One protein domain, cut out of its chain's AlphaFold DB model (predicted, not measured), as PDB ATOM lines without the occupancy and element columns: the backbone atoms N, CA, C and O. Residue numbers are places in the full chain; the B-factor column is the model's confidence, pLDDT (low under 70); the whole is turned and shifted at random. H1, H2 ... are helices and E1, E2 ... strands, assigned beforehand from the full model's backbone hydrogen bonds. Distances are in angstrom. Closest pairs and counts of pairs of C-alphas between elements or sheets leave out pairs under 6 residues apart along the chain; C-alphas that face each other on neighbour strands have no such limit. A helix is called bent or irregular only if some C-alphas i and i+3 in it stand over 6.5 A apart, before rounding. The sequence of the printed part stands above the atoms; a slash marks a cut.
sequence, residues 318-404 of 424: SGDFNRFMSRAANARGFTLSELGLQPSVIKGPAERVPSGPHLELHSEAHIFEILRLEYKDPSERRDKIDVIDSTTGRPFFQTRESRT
ATOM      1  N   SER A 318     224.749 202.514 179.913       92.69
ATOM      2  CA  SER A 318     225.511 203.390 179.005       92.69
ATOM      3  C   SER A 318     224.807 204.725 178.688       92.69
ATOM      4  O   SER A 318     223.614 204.887 178.935       92.69
ATOM      5  N   GLY A 319     225.524 205.689 178.098       88.19
ATOM      6  CA  GLY A 319     224.910 206.946 177.645       88.19
ATOM      7  C   GLY A 319     223.779 206.739 176.626       88.19
ATOM      8  O   GLY A 319     222.771 207.446 176.672       88.19
ATOM      9  N   ASP A 320     223.900 205.732 175.756       86.12
ATOM     10  CA  ASP A 320     222.847 205.376 174.801       86.12
ATOM     11  C   ASP A 320     221.657 204.723 175.515       86.12
ATOM     12  O   ASP A 320     220.514 205.109 175.262       86.12
ATOM     13  N   PHE A 321     221.908 203.801 176.451       92.62
ATOM     14  CA  PHE A 321     220.860 203.194 177.275       92.62
ATOM     15  C   PHE A 321     220.071 204.261 178.046       92.62
ATOM     16  O   PHE A 321     218.853 204.342 177.892       92.62
ATOM     17  N   ASN A 322     220.754 205.158 178.769       94.06
ATOM     18  CA  ASN A 322     220.123 206.264 179.498       94.06
ATOM     19  C   ASN A 322     219.247 207.120 178.589       94.06
ATOM     20  O   ASN A 322     218.118 207.457 178.934       94.06
ATOM     21  N   ARG A 323     219.738 207.449 177.391       88.88
ATOM     22  CA  ARG A 323     218.991 208.261 176.430       88.88
ATOM     23  C   ARG A 323     217.666 207.613 176.041       88.88
ATOM     24  O   ARG A 323     216.654 208.305 175.908       88.88
ATOM     25  N   PHE A 324     217.669 206.304 175.810       90.81
ATOM     26  CA  PHE A 324     216.464 205.572 175.444       90.81
ATOM     27  C   PHE A 324     215.563 205.282 176.645       90.81
ATOM     28  O   PHE A 324     214.347 205.385 176.496       90.81
ATOM     29  N   MET A 325     216.131 205.061 177.828       94.69
ATOM     30  CA  MET A 325     215.404 204.994 179.094       94.69
ATOM     31  C   MET A 325     214.640 206.302 179.357       94.69
ATOM     32  O   MET A 325     213.424 206.284 179.541       94.69
ATOM     33  N   SER A 326     215.291 207.465 179.228       92.62
ATOM     34  CA  SER A 326     214.631 208.776 179.338       92.62
ATOM     35  C   SER A 326     213.570 208.992 178.253       92.62
ATOM     36  O   SER A 326     212.551 209.638 178.493       92.62
ATOM     37  N   ARG A 327     213.762 208.468 177.036       90.62
ATOM     38  CA  ARG A 327     212.741 208.529 175.973       90.62
ATOM     39  C   ARG A 327     211.528 207.650 176.271       90.62
ATOM     40  O   ARG A 327     210.416 208.078 175.969       90.62
ATOM     41  N   ALA A 328     211.730 206.469 176.848       92.19
ATOM     42  CA  ALA A 328     210.645 205.607 177.300       92.19
ATOM     43  C   ALA A 328     209.891 206.258 178.468       92.19
ATOM     44  O   ALA A 328     208.669 206.369 178.402       92.19
ATOM     45  N   ALA A 329     210.605 206.820 179.451       93.06
ATOM     46  CA  ALA A 329     210.016 207.607 180.535       93.06
ATOM     47  C   ALA A 329     209.147 208.752 180.000       93.06
ATOM     48  O   ALA A 329     207.975 208.866 180.356       93.06
ATOM     49  N   ASN A 330     209.682 209.518 179.044       90.25
ATOM     50  CA  ASN A 330     208.937 210.553 178.337       90.25
ATOM     51  C   ASN A 330     207.685 209.977 177.674       90.25
ATOM     52  O   ASN A 330     206.593 210.468 177.917       90.25
ATOM     53  N   ALA A 331     207.780 208.921 176.866       87.75
ATOM     54  CA  ALA A 331     206.594 208.312 176.254       87.75
ATOM     55  C   ALA A 331     205.538 207.896 177.299       87.75
ATOM     56  O   ALA A 331     204.346 208.047 177.047       87.75
ATOM     57  N   ARG A 332     205.980 207.487 178.492       89.19
ATOM     58  CA  ARG A 332     205.153 207.041 179.618       89.19
ATOM     59  C   ARG A 332     204.635 208.159 180.525       89.19
ATOM     60  O   ARG A 332     203.925 207.863 181.474       89.19
ATOM     61  N   GLY A 333     204.905 209.426 180.205       89.25
ATOM     62  CA  GLY A 333     204.380 210.565 180.963       89.25
ATOM     63  C   GLY A 333     205.325 211.113 182.031       89.25
ATOM     64  O   GLY A 333     204.910 211.959 182.812       89.25
ATOM     65  N   PHE A 334     206.596 210.716 182.046       91.88
ATOM     66  CA  PHE A 334     207.566 211.125 183.063       91.88
ATOM     67  C   PHE A 334     208.786 211.822 182.470       91.88
ATOM     68  O   PHE A 334     209.127 211.639 181.307       91.88
ATOM     69  N   THR A 335     209.489 212.583 183.299       90.94
ATOM     70  CA  THR A 335     210.868 213.007 183.045       90.94
ATOM     71  C   THR A 335     211.777 212.277 184.027       90.94
ATOM     72  O   THR A 335     211.541 212.332 185.231       90.94
ATOM     73  N   LEU A 336     212.787 211.580 183.502       93.06
ATOM     74  CA  LEU A 336     213.807 210.863 184.270       93.06
ATOM     75  C   LEU A 336     215.155 211.576 184.119       93.06
ATOM     76  O   LEU A 336     215.603 211.787 182.987       93.06
ATOM     77  N   SER A 337     215.793 211.889 185.244       90.06
ATOM     78  CA  SER A 337     217.166 212.394 185.348       90.06
ATOM     79  C   SER A 337     217.935 211.626 186.430       90.06
ATOM     80  O   SER A 337     217.388 210.731 187.074       90.06
ATOM     81  N   GLU A 338     219.198 211.981 186.660       88.25
ATOM     82  CA  GLU A 338     219.981 211.480 187.796       88.25
ATOM     83  C   GLU A 338     219.384 211.859 189.160       88.25
ATOM     84  O   GLU A 338     219.698 211.222 190.158       88.25
ATOM     85  N   LEU A 339     218.534 212.889 189.202       87.81
ATOM     86  CA  LEU A 339     217.930 213.397 190.435       87.81
ATOM     87  C   LEU A 339     216.655 212.643 190.814       87.81
ATOM     88  O   LEU A 339     216.231 212.706 191.966       87.81
ATOM     89  N   GLY A 340     216.032 211.958 189.851       90.75
ATOM     90  CA  GLY A 340     214.803 211.214 190.072       90.75
ATOM     91  C   GLY A 340     213.895 211.119 188.858       90.75
ATOM     92  O   GLY A 340     214.230 211.491 187.731       90.75
ATOM     93  N   LEU A 341     212.703 210.595 189.127       93.62
ATOM     94  CA  LEU A 341     211.613 210.429 188.178       93.62
ATOM     95  C   LEU A 341     210.452 211.315 188.623       93.62
ATOM     96  O   LEU A 341     210.065 211.259 189.782       93.62
ATOM     97  N   GLN A 342     209.886 212.116 187.725       92.25
ATOM     98  CA  GLN A 342     208.756 212.994 188.042       92.25
ATOM     99  C   GLN A 342     207.700 212.973 186.932       92.25
ATOM    100  O   GLN A 342     208.060 212.803 185.759       92.25
ATOM    101  N   PRO A 343     206.406 213.158 187.254       91.69
ATOM    102  CA  PRO A 343     205.365 213.339 186.250       91.69
ATOM    103  C   PRO A 343     205.686 214.509 185.314       91.69
ATOM    104  O   PRO A 343     206.295 215.502 185.716       91.69
ATOM    105  N   SER A 344     205.278 214.399 184.053       89.00
ATOM    106  CA  SER A 344     205.512 215.426 183.039       89.00
ATOM    107  C   SER A 344     204.362 215.538 182.043       89.00
ATOM    108  O   SER A 344     203.767 214.542 181.616       89.00
ATOM    109  N   VAL A 345     204.122 216.760 181.582       86.38
ATOM    110  CA  VAL A 345     203.136 217.078 180.542       86.38
ATOM    111  C   VAL A 345     203.826 217.618 179.295       86.38
ATOM    112  O   VAL A 345     204.958 218.099 179.348       86.38
ATOM    113  N   ILE A 346     203.146 217.533 178.153       85.56
ATOM    114  CA  ILE A 346     203.617 218.140 176.905       85.56
ATOM    115  C   ILE A 346     203.123 219.590 176.863       85.56
ATOM    116  O   ILE A 346     201.921 219.835 176.949       85.56
ATOM    117  N   LYS A 347     204.040 220.545 176.709       80.31
ATOM    118  CA  LYS A 347     203.757 221.974 176.552       80.31
ATOM    119  C   LYS A 347     204.264 222.433 175.181       80.31
ATOM    120  O   LYS A 347     205.458 222.434 174.927       80.31
ATOM    121  N   GLY A 348     203.363 222.820 174.278       75.69
ATOM    122  CA  GLY A 348     203.735 223.211 172.911       75.69
ATOM    123  C   GLY A 348     204.230 222.037 172.042       75.69
ATOM    124  O   GLY A 348     203.984 220.873 172.372       75.69
ATOM    125  N   PRO A 349     204.895 222.308 170.903       65.81
ATOM    126  CA  PRO A 349     205.326 221.265 169.979       65.81
ATOM    127  C   PRO A 349     206.513 220.481 170.559       65.81
ATOM    128  O   PRO A 349     207.673 220.840 170.377       65.81
ATOM    129  N   ALA A 350     206.190 219.373 171.230       68.25
ATOM    130  CA  ALA A 350     207.109 218.333 171.698       68.25
ATOM    131  C   ALA A 350     208.028 218.669 172.891       68.25
ATOM    132  O   ALA A 350     208.917 217.873 173.202       68.25
ATOM    133  N   GLU A 351     207.816 219.775 173.609       77.88
ATOM    134  CA  GLU A 351     208.527 220.013 174.872       77.88
ATOM    135  C   GLU A 351     207.802 219.309 176.024       77.88
ATOM    136  O   GLU A 351     206.645 219.603 176.319       77.88
ATOM    137  N   ARG A 352     208.483 218.368 176.685       78.75
ATOM    138  CA  ARG A 352     208.027 217.826 177.968       78.75
ATOM    139  C   ARG A 352     208.559 218.673 179.104       78.75
ATOM    140  O   ARG A 352     209.749 218.980 179.144       78.75
ATOM    141  N   VAL A 353     207.664 219.021 180.016       82.62
ATOM    142  CA  VAL A 353     207.980 219.775 181.223       82.62
ATOM    143  C   VAL A 353     207.505 218.997 182.447       82.62
ATOM    144  O   VAL A 353     206.422 218.404 182.394       82.62
ATOM    145  N   PRO A 354     208.287 218.983 183.538       86.12
ATOM    146  CA  PRO A 354     207.828 218.468 184.818       86.12
ATOM    147  C   PRO A 354     206.498 219.086 185.249       86.12
ATOM    148  O   PRO A 354     206.264 220.278 185.043       86.12
ATOM    149  N   SER A 355     205.628 218.272 185.839       87.31
ATOM    150  CA  SER A 355     204.294 218.679 186.294       87.31
ATOM    151  C   SER A 355     203.997 218.298 187.744       87.31
ATOM    152  O   SER A 355     202.865 218.452 188.188       87.31
ATOM    153  N   GLY A 356     204.979 217.768 188.473       86.12
ATOM    154  CA  GLY A 356     204.829 217.321 189.854       86.12
ATOM    155  C   GLY A 356     206.184 217.065 190.519       86.12
ATOM    156  O   GLY A 356     207.211 217.223 189.858       86.12
ATOM    157  N   PRO A 357     206.193 216.694 191.811       85.69
ATOM    158  CA  PRO A 357     207.422 216.392 192.537       85.69
ATOM    159  C   PRO A 357     208.090 215.110 192.017       85.69
ATOM    160  O   PRO A 357     207.481 214.312 191.299       85.69
ATOM    161  N   HIS A 358     209.342 214.899 192.429       88.56
ATOM    162  CA  HIS A 358     209.997 213.605 192.267       88.56
ATOM    163  C   HIS A 358     209.233 212.521 193.031       88.56
ATOM    164  O   HIS A 358     208.763 212.740 194.148       88.56
ATOM    165  N   LEU A 359     209.117 211.355 192.405       91.69
ATOM    166  CA  LEU A 359     208.609 210.146 193.029       91.69
ATOM    167  C   LEU A 359     209.652 209.585 193.995       91.69
ATOM    168  O   LEU A 359     210.855 209.766 193.804       91.69
ATOM    169  N   GLU A 360     209.180 208.870 195.007       91.62
ATOM    170  CA  GLU A 360     210.040 208.115 195.909       91.62
ATOM    171  C   GLU A 360     210.545 206.848 195.205       91.62
ATOM    172  O   GLU A 360     209.765 206.066 194.660       91.62
ATOM    173  N   LEU A 361     211.868 206.666 195.160       93.38
ATOM    174  CA  LEU A 361     212.523 205.612 194.386       93.38
ATOM    175  C   LEU A 361     213.422 204.767 195.293       93.38
ATOM    176  O   LEU A 361     214.527 205.173 195.632       93.38
ATOM    177  N   HIS A 362     212.962 203.569 195.653       90.56
ATOM    178  CA  HIS A 362     213.674 202.684 196.582       90.56
ATOM    179  C   HIS A 362     214.789 201.847 195.935       90.56
ATOM    180  O   HIS A 362     215.680 201.363 196.625       90.56
ATOM    181  N   SER A 363     214.744 201.635 194.618       96.56
ATOM    182  CA  SER A 363     215.732 200.827 193.895       96.56
ATOM    183  C   SER A 363     215.761 201.178 192.408       96.56
ATOM    184  O   SER A 363     214.831 201.800 191.888       96.56
ATOM    185  N   GLU A 364     216.811 200.749 191.699       97.88
ATOM    186  CA  GLU A 364     216.827 200.834 190.234       97.88
ATOM    187  C   GLU A 364     215.618 200.086 189.648       97.88
ATOM    188  O   GLU A 364     214.922 200.647 188.810       97.88
ATOM    189  N   ALA A 365     215.307 198.878 190.141       97.81
ATOM    190  CA  ALA A 365     214.174 198.067 189.684       97.81
ATOM    191  C   ALA A 365     212.816 198.773 189.827       97.81
ATOM    192  O   ALA A 365     211.999 198.691 188.911       97.81
ATOM    193  N   HIS A 366     212.609 199.547 190.898       97.38
ATOM    194  CA  HIS A 366     211.385 200.330 191.083       97.38
ATOM    195  C   HIS A 366     211.181 201.362 189.956       97.38
ATOM    196  O   HIS A 366     210.062 201.579 189.497       97.38
ATOM    197  N   ILE A 367     212.263 201.950 189.422       97.62
ATOM    198  CA  ILE A 367     212.186 202.860 188.264       97.62
ATOM    199  C   ILE A 367     211.675 202.110 187.024       97.62
ATOM    200  O   ILE A 367     210.824 202.626 186.299       97.62
ATOM    201  N   PHE A 368     212.178 200.897 186.769       97.62
ATOM    202  CA  PHE A 368     211.725 200.071 185.643       97.62
ATOM    203  C   PHE A 368     210.256 199.666 185.798       97.62
ATOM    204  O   PHE A 368     209.498 199.761 184.833       97.62
ATOM    205  N   GLU A 369     209.839 199.298 187.010       96.12
ATOM    206  CA  GLU A 369     208.457 198.941 187.329       96.12
ATOM    207  C   GLU A 369     207.483 200.095 187.053       96.12
ATOM    208  O   GLU A 369     206.530 199.920 186.288       96.12
ATOM    209  N   ILE A 370     207.758 201.298 187.581       94.94
ATOM    210  CA  ILE A 370     206.930 202.496 187.344       94.94
ATOM    211  C   ILE A 370     206.793 202.767 185.842       94.94
ATOM    212  O   ILE A 370     205.716 203.115 185.347       94.94
ATOM    213  N   LEU A 371     207.882 202.589 185.092       94.75
ATOM    214  CA  LEU A 371     207.908 202.814 183.653       94.75
ATOM    215  C   LEU A 371     207.337 201.650 182.833       94.75
ATOM    216  O   LEU A 371     207.203 201.808 181.618       94.75
ATOM    217  N   ARG A 372     206.967 200.528 183.465       94.69
ATOM    218  CA  ARG A 372     206.600 199.238 182.850       94.69
ATOM    219  C   ARG A 372     207.611 198.791 181.795       94.69
ATOM    220  O   ARG A 372     207.291 198.623 180.612       94.69
ATOM    221  N   LEU A 373     208.853 198.683 182.246       95.69
ATOM    222  CA  LEU A 373     209.990 198.176 181.495       95.69
ATOM    223  C   LEU A 373     210.549 196.940 182.202       95.69
ATOM    224  O   LEU A 373     210.449 196.817 183.421       95.69
ATOM    225  N   GLU A 374     211.128 196.021 181.441       96.94
ATOM    226  CA  GLU A 374     211.876 194.899 182.011       96.94
ATOM    227  C   GLU A 374     213.137 195.426 182.707       96.94
ATOM    228  O   GLU A 374     213.870 196.230 182.125       96.94
ATOM    229  N   TYR A 375     213.392 194.986 183.942       97.81
ATOM    230  CA  TYR A 375     214.630 195.328 184.636       97.81
ATOM    231  C   TYR A 375     215.839 194.771 183.881       97.81
ATOM    232  O   TYR A 375     215.806 193.641 183.398       97.81
ATOM    233  N   LYS A 376     216.906 195.570 183.808       97.38
ATOM    234  CA  LYS A 376     218.184 195.177 183.211       97.38
ATOM    235  C   LYS A 376     219.319 195.319 184.204       97.38
ATOM    236  O   LYS A 376     219.552 196.411 184.750       97.38
ATOM    237  N   ASP A 377     220.073 194.240 184.364       97.75
ATOM    238  CA  ASP A 377     221.309 194.268 185.124       97.75
ATOM    239  C   ASP A 377     222.317 195.217 184.471       97.75
ATOM    240  O   ASP A 377     222.293 195.414 183.254       97.75
ATOM    241  N   PRO A 378     223.229 195.833 185.244       97.50
ATOM    242  CA  PRO A 378     224.208 196.775 184.707       97.50
ATOM    243  C   PRO A 378     224.955 196.290 183.455       97.50
ATOM    244  O   PRO A 378     225.176 197.079 182.535       97.50
ATOM    245  N   SER A 379     225.319 195.006 183.387       96.06
ATOM    246  CA  SER A 379     226.012 194.401 182.239       96.06
ATOM    247  C   SER A 379     225.174 194.344 180.960       96.06
ATOM    248  O   SER A 379     225.729 194.251 179.868       96.06
ATOM    249  N   GLU A 380     223.851 194.436 181.071       94.19
ATOM    250  CA  GLU A 380     222.916 194.372 179.946       94.19
ATOM    251  C   GLU A 380     222.550 195.757 179.394       94.19
ATOM    252  O   GLU A 380     221.901 195.855 178.360       94.19
ATOM    253  N   ARG A 381     222.952 196.850 180.052       94.19
ATOM    254  CA  ARG A 381     222.519 198.222 179.718       94.19
ATOM    255  C   ARG A 381     223.316 198.819 178.557       94.19
ATOM    256  O   ARG A 381     224.161 199.705 178.753       94.19
ATOM    257  N   ARG A 382     223.073 198.338 177.332       85.94
ATOM    258  CA  ARG A 382     223.848 198.741 176.145       85.94
ATOM    259  C   ARG A 382     223.205 199.906 175.416       85.94
ATOM    260  O   ARG A 382     223.831 200.961 175.335       85.94
ATOM    261  N   ASP A 383     221.988 199.744 174.898       85.69
ATOM    262  CA  ASP A 383     221.304 200.775 174.101       85.69
ATOM    263  C   ASP A 383     219.760 200.623 174.083       85.69
ATOM    264  O   ASP A 383     219.164 200.073 175.006       85.69
ATOM    265  N   LYS A 384     219.087 201.143 173.039       85.69
ATOM    266  CA  LYS A 384     217.630 201.021 172.824       85.69
ATOM    267  C   LYS A 384     217.081 199.601 172.858       85.69
ATOM    268  O   LYS A 384     215.896 199.467 173.150       85.69
ATOM    269  N   ILE A 385     217.847 198.588 172.454       84.62
ATOM    270  CA  ILE A 385     217.326 197.219 172.373       84.62
ATOM    271  C   ILE A 385     217.142 196.593 173.742       84.62
ATOM    272  O   ILE A 385     216.343 195.679 173.861       84.62
ATOM    273  N   ASP A 386     217.819 197.125 174.756       90.56
ATOM    274  CA  ASP A 386     217.712 196.655 176.134       90.56
ATOM    275  C   ASP A 386     216.619 197.399 176.907       90.56
ATOM    276  O   ASP A 386     216.288 197.043 178.033       90.56
ATOM    277  N   VAL A 387     216.006 198.416 176.297       93.19
ATOM    278  CA  VAL A 387     214.799 199.058 176.820       93.19
ATOM    279  C   VAL A 387     213.598 198.242 176.346       93.19
ATOM    280  O   VAL A 387     213.024 198.519 175.291       93.19
ATOM    281  N   ILE A 388     213.260 197.199 177.102       92.50
ATOM    282  CA  ILE A 388     212.180 196.256 176.787       92.50
ATOM    283  C   ILE A 388     210.891 196.679 177.491       92.50
ATOM    284  O   ILE A 388     210.895 196.969 178.683       92.50
ATOM    285  N   ASP A 389     209.780 196.706 176.757       92.38
ATOM    286  CA  ASP A 389     208.455 196.887 177.348       92.38
ATOM    287  C   ASP A 389     208.025 195.601 178.058       92.38
ATOM    288  O   ASP A 389     207.858 194.566 177.406       92.38
ATOM    289  N   SER A 390     207.799 195.673 179.373       91.56
ATOM    290  CA  SER A 390     207.477 194.497 180.191       91.56
ATOM    291  C   SER A 390     206.142 193.836 179.827       91.56
ATOM    292  O   SER A 390     205.935 192.669 180.138       91.56
ATOM    293  N   THR A 391     205.242 194.546 179.140       87.50
ATOM    294  CA  THR A 391     203.933 194.023 178.715       87.50
ATOM    295  C   THR A 391     204.050 193.177 177.452       87.50
ATOM    296  O   THR A 391     203.324 192.204 177.278       87.50
ATOM    297  N   THR A 392     204.945 193.568 176.540       88.19
ATOM    298  CA  THR A 392     205.077 192.913 175.228       88.19
ATOM    299  C   THR A 392     206.283 191.982 175.144       88.19
ATOM    300  O   THR A 392     206.355 191.180 174.215       88.19
ATOM    301  N   GLY A 393     207.249 192.113 176.062       89.06
ATOM    302  CA  GLY A 393     208.537 191.417 176.005       89.06
ATOM    303  C   GLY A 393     209.398 191.831 174.807       89.06
ATOM    304  O   GLY A 393     210.319 191.115 174.425       89.06
ATOM    305  N   ARG A 394     209.078 192.959 174.155       87.25
ATOM    306  CA  ARG A 394     209.762 193.445 172.949       87.25
ATOM    307  C   ARG A 394     210.456 194.782 173.205       87.25
ATOM    308  O   ARG A 394     210.000 195.556 174.052       87.25
ATOM    309  N   PRO A 395     211.512 195.111 172.437       88.56
ATOM    310  CA  PRO A 395     212.119 196.435 172.473       88.56
ATOM    311  C   PRO A 395     211.079 197.545 172.316       88.56
ATOM    312  O   PRO A 395     210.345 197.603 171.326       88.56
ATOM    313  N   PHE A 396     211.066 198.474 173.269       88.12
ATOM    314  CA  PHE A 396     210.061 199.531 173.419       88.12
ATOM    315  C   PHE A 396     209.849 200.354 172.141       88.12
ATOM    316  O   PHE A 396     208.761 200.840 171.838       88.12
ATOM    317  N   PHE A 397     210.915 200.534 171.359       83.81
ATOM    318  CA  PHE A 397     210.889 201.345 170.146       83.81
ATOM    319  C   PHE A 397     210.527 200.560 168.878       83.81
ATOM    320  O   PHE A 397     210.538 201.163 167.807       83.81
ATOM    321  N   GLN A 398     210.193 199.270 168.953       77.88
ATOM    322  CA  GLN A 398     209.766 198.485 167.787       77.88
ATOM    323  C   GLN A 398     208.246 198.477 167.579       77.88
ATOM    324  O   GLN A 398     207.800 198.399 166.437       77.88
ATOM    325  N   THR A 399     207.441 198.614 168.633       68.06
ATOM    326  CA  THR A 399     205.973 198.590 168.533       68.06
ATOM    327  C   THR A 399     205.384 199.984 168.763       68.06
ATOM    328  O   THR A 399     205.925 200.820 169.494       68.06
ATOM    329  N   ARG A 400     204.263 200.280 168.096       69.12
ATOM    330  CA  ARG A 400     203.541 201.550 168.289       69.12
ATOM    331  C   ARG A 400     202.779 201.565 169.618       69.12
ATOM    332  O   ARG A 400     202.675 202.618 170.236       69.12
ATOM    333  N   GLU A 401     202.307 200.399 170.050       66.50
ATOM    334  CA  GLU A 401     201.566 200.167 171.296       66.50
ATOM    335  C   GLU A 401     202.387 200.541 172.534       66.50
ATOM    336  O   GLU A 401     201.891 201.257 173.406       66.50
ATOM    337  N   SER A 402     203.677 200.184 172.559       65.25
ATOM    338  CA  SER A 402     204.581 200.506 173.669       65.25
ATOM    339  C   SER A 402     204.752 202.007 173.904       65.25
ATOM    340  O   SER A 402     204.998 202.430 175.034       65.25
ATOM    341  N   ARG A 403     204.563 202.835 172.869       66.50
ATOM    342  CA  ARG A 403     204.769 204.294 172.914       66.50
ATOM    343  C   ARG A 403     203.546 205.082 173.399       66.50
ATOM    344  O   ARG A 403     203.537 206.308 173.288       66.50
ATOM    345  N   THR A 404     202.515 204.403 173.893       65.31
ATOM    346  CA  THR A 404     201.353 205.052 174.504       65.31
ATOM    347  C   THR A 404     201.686 205.524 175.922       65.31
ATOM    348  O   THR A 404     202.469 204.895 176.640       65.31
TER     349      THR A 404
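What this domain is: This is residues 318 to 404 of the 424 residues of the protein "DNA polymerase" of Haptolina ericina (UniProt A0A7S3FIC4). A small, bent sheet of three strands, E1, E2 and E3, lies along one side of the long helix H1, and a long run of loops, residues 372 to 404, lies on H1's other side, with residues 383 to 387 packed on it. The shorter helix H2 only grazes the sheet. The printed part has 87 residues with two named helices and three named strands, in the order H1, E1, E2, E3, H2; the sheet's order is E1, E2, E3, antiparallel, and the class is mixed, with under half of the residues in named elements. The whole is compact, with a radius of gyration of the C-alphas of 12.4 A and spans of 33 by 30 by 23 A.

Where its parts are: E2, residues 340 to 347, measures 20.5 A and bends by 56 degrees at residue 343. E1 is residues 334 to 337, and E3 is residues 351 to 354. H1, residues 319 to 331, measures 18.4 A from C-alpha 319 at (224.910, 206.946, 177.645). H2, residues 364 to 371, ends at C-alpha 371 at (207.908, 202.814, 183.653).

How they stand to each other: The strands form a meander, each the antiparallel neighbour of the one before, with hairpins E1 and E2, and E2 and E3. Pairing is staggered: E2 pairs with E1 over residues 340 to 343, with N 335 and O 342 at 2.9 A, and with E3 over residues 344 to 347, with N 347 and O 351 at 2.8 A. H1 is on the sheet, at a height of 8.3 A over it; it lies over E1 and runs along the strands, at 7 degrees to E1 on the local plane. The closest C-alphas of H1 and E1, Ser 326 and Leu 336, are 5.4 A apart. H1 and H2 are close but not clearly touching, with C-alphas of Ala 329 and Leu 371 closest at 6.1 A; they run the same way at 35.3 degrees, only just a steep tilt. In H1 and H2 every O i to N i+4 pair is within hydrogen-bond range.

The domain as a whole: The C-alphas farthest apart, Gly 348 and Ser 379, are 37.6 A apart. The printed part has no cut, and no link between named elements is long. Mean pLDDT of the printed part is 88.3, and residues 349 to 350 and 399 to 404 are under 70.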